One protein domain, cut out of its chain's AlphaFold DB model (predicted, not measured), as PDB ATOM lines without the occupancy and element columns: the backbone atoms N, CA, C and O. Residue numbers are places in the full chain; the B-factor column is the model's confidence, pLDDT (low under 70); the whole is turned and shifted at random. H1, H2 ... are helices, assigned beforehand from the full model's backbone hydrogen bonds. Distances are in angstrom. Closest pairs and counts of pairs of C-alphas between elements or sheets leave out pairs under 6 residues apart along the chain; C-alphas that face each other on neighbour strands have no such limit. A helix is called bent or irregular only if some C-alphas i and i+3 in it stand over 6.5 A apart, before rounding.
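What this domain is: This is residues 14 to 72 of the 77 residues of an uncharacterized protein of Desulfobacteraceae bacterium (UniProt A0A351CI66). This is a loose rod with one helix, H1, alone at one end and a long link of residues 23 to 34 leading from it to an open group of three helices, H2, H3 and H4. In that group H4 lies close to H2 and about perpendicular to it, only just, at 73 degrees, and the very short H3 is near H2 without touching it. The printed part has 59 residues with four named helices, H1, H2, H3 and H4 in chain order, and no named strand; the class is all helix. The whole is loose, with a radius of gyration of the C-alphas of 14.4 A, and spans 41 by 19 by 17 A.

Where its parts are: H1 is residues 14 to 22, 12.4 A from first to last C-alpha, and begins at C-alpha 14 at (-0.108, -52.817, -18.575). H2, the longest helix, is residues 35 to 45, 15.4 A long, and begins at C-alpha 35 at (-8.365, -38.399, -2.343). H3 is residues 55 to 58, 5.5 A long. H4 is residues 66 to 71, 10.1 A long, and ends at C-alpha 71 at (4.435, -35.257, -1.219). H4 is irregular: C-alphas 67 and 70 are 7.2 A apart.

How they stand to each other: H1 is apart from H2, H3 and H4. H2 and H3 are near each other, with 5 pairs of C-alphas within 10 A. H2 and H4 are close but not clearly touching; their closest C-alphas, of Ile 42 and Tyr 68, are 7.5 A apart. Their lines are only just about perpendicular, at 73 degrees. H3 and H4 are apart. In H1 and H2 every O i to N i+4 pair is within hydrogen-bond range; H3 is too short for such a pair, and H4 has 0 of 2, with 2 of 3 O i to N i+3 pairs within range.

The domain as a whole: The C-alphas of Lys 22 and Ser 49, the two farthest apart, are 41.8 A from each other. The printed part has no cut. The link from H1 to H2 is long, with 12 residues; those from H2 to H3 and from H3 to H4 are short. The mean pLDDT of the printed part is 89.0, and no printed residue is under 70.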
ATOM      1  N   GLU A  14      -0.932 -52.915 -17.369       95.44
ATOM      2  CA  GLU A  14      -0.108 -52.817 -18.575       95.44
ATOM      3  C   GLU A  14      -0.709 -51.818 -19.573       95.44
ATOM      4  O   GLU A  14       0.010 -51.020 -20.170       95.44
ATOM      5  N   SER A  15      -2.037 -51.818 -19.716       96.94
ATOM      6  CA  SER A  15      -2.757 -50.890 -20.589       96.94
ATOM      7  C   SER A  15      -2.714 -49.454 -20.067       96.94
ATOM      8  O   SER A  15      -2.533 -48.536 -20.863       96.94
ATOM      9  N   ILE A  16      -2.825 -49.257 -18.748       96.06
ATOM     10  CA  ILE A  16      -2.722 -47.933 -18.115       96.06
ATOM     11  C   ILE A  16      -1.329 -47.346 -18.370       96.06
ATOM     12  O   ILE A  16      -1.217 -46.222 -18.852       96.06
ATOM     13  N   GLN A  17      -0.265 -48.113 -18.105       95.19
ATOM     14  CA  GLN A  17       1.110 -47.641 -18.294       95.19
ATOM     15  C   GLN A  17       1.405 -47.314 -19.766       95.19
ATOM     16  O   GLN A  17       2.013 -46.285 -20.066       95.19
ATOM     17  N   GLN A  18       0.935 -48.153 -20.695       96.44
ATOM     18  CA  GLN A  18       1.061 -47.892 -22.130       96.44
ATOM     19  C   GLN A  18       0.307 -46.631 -22.558       96.44
ATOM     20  O   GLN A  18       0.839 -45.844 -23.339       96.44
ATOM     21  N   LEU A  19      -0.925 -46.438 -22.078       96.88
ATOM     22  CA  LEU A  19      -1.712 -45.254 -22.406       96.88
ATOM     23  C   LEU A  19      -1.043 -43.994 -21.862       96.88
ATOM     24  O   LEU A  19      -0.832 -43.072 -22.640       96.88
ATOM     25  N   ALA A  20      -0.654 -43.989 -20.584       95.88
ATOM     26  CA  ALA A  20       0.026 -42.865 -19.943       95.88
ATOM     27  C   ALA A  20       1.245 -42.413 -20.761       95.88
ATOM     28  O   ALA A  20       1.352 -41.240 -21.110       95.88
ATOM     29  N   SER A  21       2.086 -43.364 -21.180       95.44
ATOM     30  CA  SER A  21       3.233 -43.081 -22.047       95.44
ATOM     31  C   SER A  21       2.824 -42.490 -23.406       95.44
ATOM     32  O   SER A  21       3.429 -41.516 -23.849       95.44
ATOM     33  N   LYS A  22       1.776 -43.016 -24.056       97.25
ATOM     34  CA  LYS A  22       1.288 -42.517 -25.358       97.25
ATOM     35  C   LYS A  22       0.752 -41.088 -25.311       97.25
ATOM     36  O   LYS A  22       0.877 -40.378 -26.304       97.25
ATOM     37  N   ILE A  23       0.147 -40.678 -24.196       95.69
ATOM     38  CA  ILE A  23      -0.405 -39.324 -24.024       95.69
ATOM     39  C   ILE A  23       0.565 -38.366 -23.316       95.69
ATOM     40  O   ILE A  23       0.173 -37.267 -22.939       95.69
ATOM     41  N   GLY A  24       1.831 -38.764 -23.152       95.50
ATOM     42  CA  GLY A  24       2.885 -37.910 -22.601       95.50
ATOM     43  C   GLY A  24       2.831 -37.717 -21.083       95.50
ATOM     44  O   GLY A  24       3.419 -36.764 -20.577       95.50
ATOM     45  N   LEU A  25       2.145 -38.596 -20.348       94.31
ATOM     46  CA  LEU A  25       2.152 -38.586 -18.886       94.31
ATOM     47  C   LEU A  25       3.360 -39.355 -18.344       94.31
ATOM     48  O   LEU A  25       3.690 -40.449 -18.805       94.31
ATOM     49  N   LEU A  26       3.980 -38.784 -17.316       92.94
ATOM     50  CA  LEU A  26       5.122 -39.360 -16.614       92.94
ATOM     51  C   LEU A  26       4.641 -40.401 -15.594       92.94
ATOM     52  O   LEU A  26       3.934 -40.072 -14.641       92.94
ATOM     53  N   TRP A  27       5.005 -41.668 -15.795       92.00
ATOM     54  CA  TRP A  27       4.543 -42.788 -14.963       92.00
ATOM     55  C   TRP A  27       5.077 -42.721 -13.524       92.00
ATOM     56  O   TRP A  27       4.412 -43.127 -12.566       92.00
ATOM     57  N   GLU A  28       6.284 -42.199 -13.369       92.31
ATOM     58  CA  GLU A  28       6.958 -41.921 -12.105       92.31
ATOM     59  C   GLU A  28       6.220 -40.859 -11.274       92.31
ATOM     60  O   GLU A  28       6.168 -40.963 -10.051       92.31
ATOM     61  N   LYS A  29       5.518 -39.925 -11.932       91.69
ATOM     62  CA  LYS A  29       4.721 -38.870 -11.283       91.69
ATOM     63  C   LYS A  29       3.268 -39.255 -11.010       91.69
ATOM     64  O   LYS A  29       2.448 -38.405 -10.671       91.69
ATOM     65  N   ARG A  30       2.906 -40.531 -11.163       93.12
ATOM     66  CA  ARG A  30       1.556 -40.991 -10.814       93.12
ATOM     67  C   ARG A  30       1.283 -40.766  -9.325       93.12
ATOM     68  O   ARG A  30       2.189 -40.857  -8.497       93.12
ATOM     69  N   ILE A  31       0.017 -40.573  -8.987       92.25
ATOM     70  CA  ILE A  31      -0.434 -40.459  -7.602       92.25
ATOM     71  C   ILE A  31      -1.002 -41.817  -7.187       92.25
ATOM     72  O   ILE A  31      -1.923 -42.330  -7.819       92.25
ATOM     73  N   LEU A  32      -0.426 -42.430  -6.150       90.94
ATOM     74  CA  LEU A  32      -0.900 -43.713  -5.598       90.94
ATOM     75  C   LEU A  32      -1.899 -43.534  -4.450       90.94
ATOM     76  O   LEU A  32      -2.529 -44.491  -4.003       90.94
ATOM     77  N   LEU A  33      -2.004 -42.309  -3.944       91.06
ATOM     78  CA  LEU A  33      -2.877 -41.955  -2.843       91.06
ATOM     79  C   LEU A  33      -4.309 -41.770  -3.337       91.06
ATOM     80  O   LEU A  33      -4.549 -41.189  -4.391       91.06
ATOM     81  N   ASN A  34      -5.269 -42.205  -2.525       88.56
ATOM     82  CA  ASN A  34      -6.657 -41.813  -2.725       88.56
ATOM     83  C   ASN A  34      -6.878 -40.352  -2.288       88.56
ATOM     84  O   ASN A  34      -6.057 -39.754  -1.588       88.56
ATOM     85  N   TYR A  35      -8.028 -39.790  -2.653       85.38
ATOM     86  CA  TYR A  35      -8.365 -38.399  -2.343       85.38
ATOM     87  C   TYR A  35      -8.332 -38.053  -0.848       85.38
ATOM     88  O   TYR A  35      -7.898 -36.960  -0.490       85.38
ATOM     89  N   LEU A  36      -8.746 -38.972   0.034       87.75
ATOM     90  CA  LEU A  36      -8.727 -38.738   1.482       87.75
ATOM     91  C   LEU A  36      -7.296 -38.619   2.011       87.75
ATOM     92  O   LEU A  36      -7.009 -37.728   2.805       87.75
ATOM     93  N   ALA A  37      -6.391 -39.477   1.537       89.81
ATOM     94  CA  ALA A  37      -4.984 -39.430   1.907       89.81
ATOM     95  C   ALA A  37      -4.304 -38.149   1.393       89.81
ATOM     96  O   ALA A  37      -3.579 -37.503   2.147       89.81
ATOM     97  N   ILE A  38      -4.592 -37.731   0.153       88.62
ATOM     98  CA  ILE A  38      -4.099 -36.454  -0.395       88.62
ATOM     99  C   ILE A  38      -4.557 -35.291   0.495       88.62
ATOM    100  O   ILE A  38      -3.754 -34.455   0.900       88.62
ATOM    101  N   PHE A  39      -5.840 -35.242   0.846       87.81
ATOM    102  CA  PHE A  39      -6.383 -34.151   1.651       87.81
ATOM    103  C   PHE A  39      -5.911 -34.150   3.102       87.81
ATOM    104  O   PHE A  39      -5.741 -33.073   3.670       87.81
ATOM    105  N   ASP A  40      -5.652 -35.309   3.698       90.06
ATOM    106  CA  ASP A  40      -5.036 -35.390   5.023       90.06
ATOM    107  C   ASP A  40      -3.601 -34.832   5.011       90.06
ATOM    108  O   ASP A  40      -3.227 -34.067   5.903       90.06
ATOM    109  N   ILE A  41      -2.817 -35.114   3.960       90.56
ATOM    110  CA  ILE A  41      -1.487 -34.508   3.776       90.56
ATOM    111  C   ILE A  41      -1.610 -32.986   3.694       90.56
ATOM    112  O   ILE A  41      -0.967 -32.279   4.470       90.56
ATOM    113  N   ILE A  42      -2.472 -32.476   2.815       89.00
ATOM    114  CA  ILE A  42      -2.690 -31.033   2.650       89.00
ATOM    115  C   ILE A  42      -3.132 -30.379   3.958       89.00
ATOM    116  O   ILE A  42      -2.595 -29.345   4.351       89.00
ATOM    117  N   LYS A  43      -4.084 -30.990   4.667       90.75
ATOM    118  CA  LYS A  43      -4.569 -30.514   5.962       90.75
ATOM    119  C   LYS A  43      -3.430 -30.321   6.956       90.75
ATOM    120  O   LYS A  43      -3.397 -29.302   7.641       90.75
ATOM    121  N   ARG A  44      -2.510 -31.285   7.038       90.94
ATOM    122  CA  ARG A  44      -1.344 -31.216   7.929       90.94
ATOM    123  C   ARG A  44      -0.362 -30.137   7.485       90.94
ATOM    124  O   ARG A  44       0.090 -29.369   8.325       90.94
ATOM    125  N   GLN A  45      -0.083 -30.043   6.185       90.94
ATOM    126  CA  GLN A  45       0.835 -29.038   5.639       90.94
ATOM    127  C   GLN A  45       0.331 -27.602   5.829       90.94
ATOM    128  O   GLN A  45       1.118 -26.697   6.086       90.94
ATOM    129  N   LEU A  46      -0.982 -27.397   5.743       88.62
ATOM    130  CA  LEU A  46      -1.628 -26.100   5.948       88.62
ATOM    131  C   LEU A  46      -2.057 -25.854   7.405       88.62
ATOM    132  O   LEU A  46      -2.646 -24.816   7.699       88.62
ATOM    133  N   ASN A  47      -1.781 -26.801   8.309       89.75
ATOM    134  CA  ASN A  47      -2.172 -26.771   9.719       89.75
ATOM    135  C   ASN A  47      -3.666 -26.437   9.942       89.75
ATOM    136  O   ASN A  47      -4.029 -25.620  10.790       89.75
ATOM    137  N   LEU A  48      -4.545 -27.049   9.140       89.06
ATOM    138  CA  LEU A  48      -5.985 -26.780   9.177       89.06
ATOM    139  C   LEU A  48      -6.650 -27.473  10.376       89.06
ATOM    140  O   LEU A  48      -6.397 -28.646  10.674       89.06
ATOM    141  N   SER A  49      -7.539 -26.733  11.041       86.62
ATOM    142  CA  SER A  49      -8.068 -27.058  12.372       86.62
ATOM    143  C   SER A  49      -9.279 -27.992  12.395       86.62
ATOM    144  O   SER A  49      -9.631 -28.487  13.465       86.62
ATOM    145  N   PHE A  50      -9.927 -28.260  11.257       85.69
ATOM    146  CA  PHE A  50     -11.038 -29.217  11.225       85.69
ATOM    147  C   PHE A  50     -10.549 -30.633  11.549       85.69
ATOM    148  O   PHE A  50      -9.394 -30.965  11.307       85.69
ATOM    149  N   TYR A  51     -11.409 -31.474  12.118       77.44
ATOM    150  CA  TYR A  51     -11.061 -32.865  12.427       77.44
ATOM    151  C   TYR A  51     -11.272 -33.763  11.201       77.44
ATOM    152  O   TYR A  51     -10.343 -34.441  10.763       77.44
ATOM    153  N   ASP A  52     -12.453 -33.677  10.585       81.00
ATOM    154  CA  ASP A  52     -12.838 -34.545   9.474       81.00
ATOM    155  C   ASP A  52     -12.319 -34.053   8.118       81.00
ATOM    156  O   ASP A  52     -12.494 -32.894   7.733       81.00
ATOM    157  N   VAL A  53     -11.747 -34.965   7.335       81.94
ATOM    158  CA  VAL A  53     -11.261 -34.706   5.973       81.94
ATOM    159  C   VAL A  53     -12.407 -34.906   4.973       81.94
ATOM    160  O   VAL A  53     -12.440 -35.868   4.212       81.94
ATOM    161  N   THR A  54     -13.397 -34.014   5.004       82.75
ATOM    162  CA  THR A  54     -14.538 -34.034   4.069       82.75
ATOM    163  C   THR A  54     -14.374 -32.977   2.985       82.75
ATOM    164  O   THR A  54     -13.843 -31.904   3.256       82.75
ATOM    165  N   PHE A  55     -14.898 -33.217   1.777       77.75
ATOM    166  CA  PHE A  55     -14.886 -32.216   0.697       77.75
ATOM    167  C   PHE A  55     -15.465 -30.860   1.133       77.75
ATOM    168  O   PHE A  55     -14.923 -29.818   0.771       77.75
ATOM    169  N   GLY A  56     -16.518 -30.871   1.959       82.19
ATOM    170  CA  GLY A  56     -17.172 -29.659   2.452       82.19
ATOM    171  C   GLY A  56     -16.239 -28.738   3.242       82.19
ATOM    172  O   GLY A  56     -16.262 -27.526   3.029       82.19
ATOM    173  N   ASN A  57     -15.355 -29.305   4.070       83.31
ATOM    174  CA  ASN A  57     -14.393 -28.544   4.879       83.31
ATOM    175  C   ASN A  57     -13.335 -27.809   4.037       83.31
ATOM    176  O   ASN A  57     -12.700 -26.873   4.516       83.31
ATOM    177  N   PHE A  58     -13.184 -28.185   2.765       82.44
ATOM    178  CA  PHE A  58     -12.248 -27.578   1.823       82.44
ATOM    179  C   PHE A  58     -12.906 -26.574   0.858       82.44
ATOM    180  O   PHE A  58     -12.190 -25.928   0.101       82.44
ATOM    181  N   ASN A  59     -14.232 -26.391   0.857       81.69
ATOM    182  CA  ASN A  59     -14.922 -25.573  -0.159       81.69
ATOM    183  C   ASN A  59     -14.437 -24.110  -0.228       81.69
ATOM    184  O   ASN A  59     -14.305 -23.546  -1.320       81.69
ATOM    185  N   ASN A  60     -14.137 -23.521   0.933       81.75
ATOM    186  CA  ASN A  60     -13.727 -22.118   1.074       81.75
ATOM    187  C   ASN A  60     -12.213 -21.938   1.220       81.75
ATOM    188  O   ASN A  60     -11.743 -20.826   1.442       81.75
ATOM    189  N   ILE A  61     -11.449 -23.021   1.099       82.31
ATOM    190  CA  ILE A  61      -9.997 -22.970   1.165       82.31
ATOM    191  C   ILE A  61      -9.488 -22.875  -0.272       82.31
ATOM    192  O   ILE A  61      -9.955 -23.559  -1.185       82.31
ATOM    193  N   ARG A  62      -8.576 -21.937  -0.502       82.31
ATOM    194  CA  ARG A  62      -7.899 -21.743  -1.781       82.31
ATOM    195  C   ARG A  62      -6.414 -21.820  -1.496       82.31
ATOM    196  O   ARG A  62      -5.906 -21.049  -0.689       82.31
ATOM    197  N   PHE A  63      -5.747 -22.774  -2.121       81.81
ATOM    198  CA  PHE A  63      -4.305 -22.936  -2.031       81.81
ATOM    199  C   PHE A  63      -3.790 -23.506  -3.352       81.81
ATOM    200  O   PHE A  63      -4.549 -24.124  -4.102       81.81
ATOM    201  N   ASP A  64      -2.511 -23.282  -3.623       84.19
ATOM    202  CA  ASP A  64      -1.819 -23.882  -4.758       84.19
ATOM    203  C   ASP A  64      -1.304 -25.275  -4.374       84.19
ATOM    204  O   ASP A  64      -0.603 -25.423  -3.373       84.19
ATOM    205  N   MET A  65      -1.663 -26.299  -5.151       84.38
ATOM    206  CA  MET A  65      -1.207 -27.671  -4.921       84.38
ATOM    207  C   MET A  65       0.233 -27.895  -5.396       84.38
ATOM    208  O   MET A  65       0.888 -28.808  -4.893       84.38
ATOM    209  N   ALA A  66       0.754 -27.073  -6.316       87.56
ATOM    210  CA  ALA A  66       2.066 -27.275  -6.929       87.56
ATOM    211  C   ALA A  66       3.215 -27.514  -5.919       87.56
ATOM    212  O   ALA A  66       4.003 -28.440  -6.138       87.56
ATOM    213  N   PRO A  67       3.302 -26.794  -4.777       89.06
ATOM    214  CA  PRO A  67       4.341 -27.027  -3.768       89.06
ATOM    215  C   PRO A  67       4.261 -28.401  -3.086       89.06
ATOM    216  O   PRO A  67       5.255 -28.879  -2.543       89.06
ATOM    217  N   TYR A  68       3.090 -29.038  -3.108       88.88
ATOM    218  CA  TYR A  68       2.808 -30.291  -2.408       88.88
ATOM    219  C   TYR A  68       2.819 -31.516  -3.328       88.88
ATOM    220  O   TYR A  68       2.698 -32.632  -2.828       88.88
ATOM    221  N   LEU A  69       3.003 -31.344  -4.645       88.62
ATOM    222  CA  LEU A  69       3.041 -32.456  -5.608       88.62
ATOM    223  C   LEU A  69       4.101 -33.499  -5.234       88.62
ATOM    224  O   LEU A  69       3.824 -34.695  -5.214       88.62
ATOM    225  N   LYS A  70       5.275 -33.041  -4.788       90.38
ATOM    226  CA  LYS A  70       6.346 -33.919  -4.299       90.38
ATOM    227  C   LYS A  70       5.973 -34.745  -3.067       90.38
ATOM    228  O   LYS A  70       6.723 -35.631  -2.716       90.38
ATOM    229  N   LEU A  71       4.878 -34.455  -2.365       90.38
ATOM    230  CA  LEU A  71       4.435 -35.257  -1.219       90.38
ATOM    231  C   LEU A  71       3.449 -36.363  -1.620       90.38
ATOM    232  O   LEU A  71       3.123 -37.210  -0.789       90.38
ATOM    233  N   ILE A  72       2.938 -36.327  -2.853       90.25
ATOM    234  CA  ILE A  72       1.858 -37.208  -3.321       90.25
ATOM    235  C   ILE A  72       2.223 -38.003  -4.584       90.25
ATOM    236  O   ILE A  72       1.594 -39.028  -4.855       90.25
TER     237      ILE A  72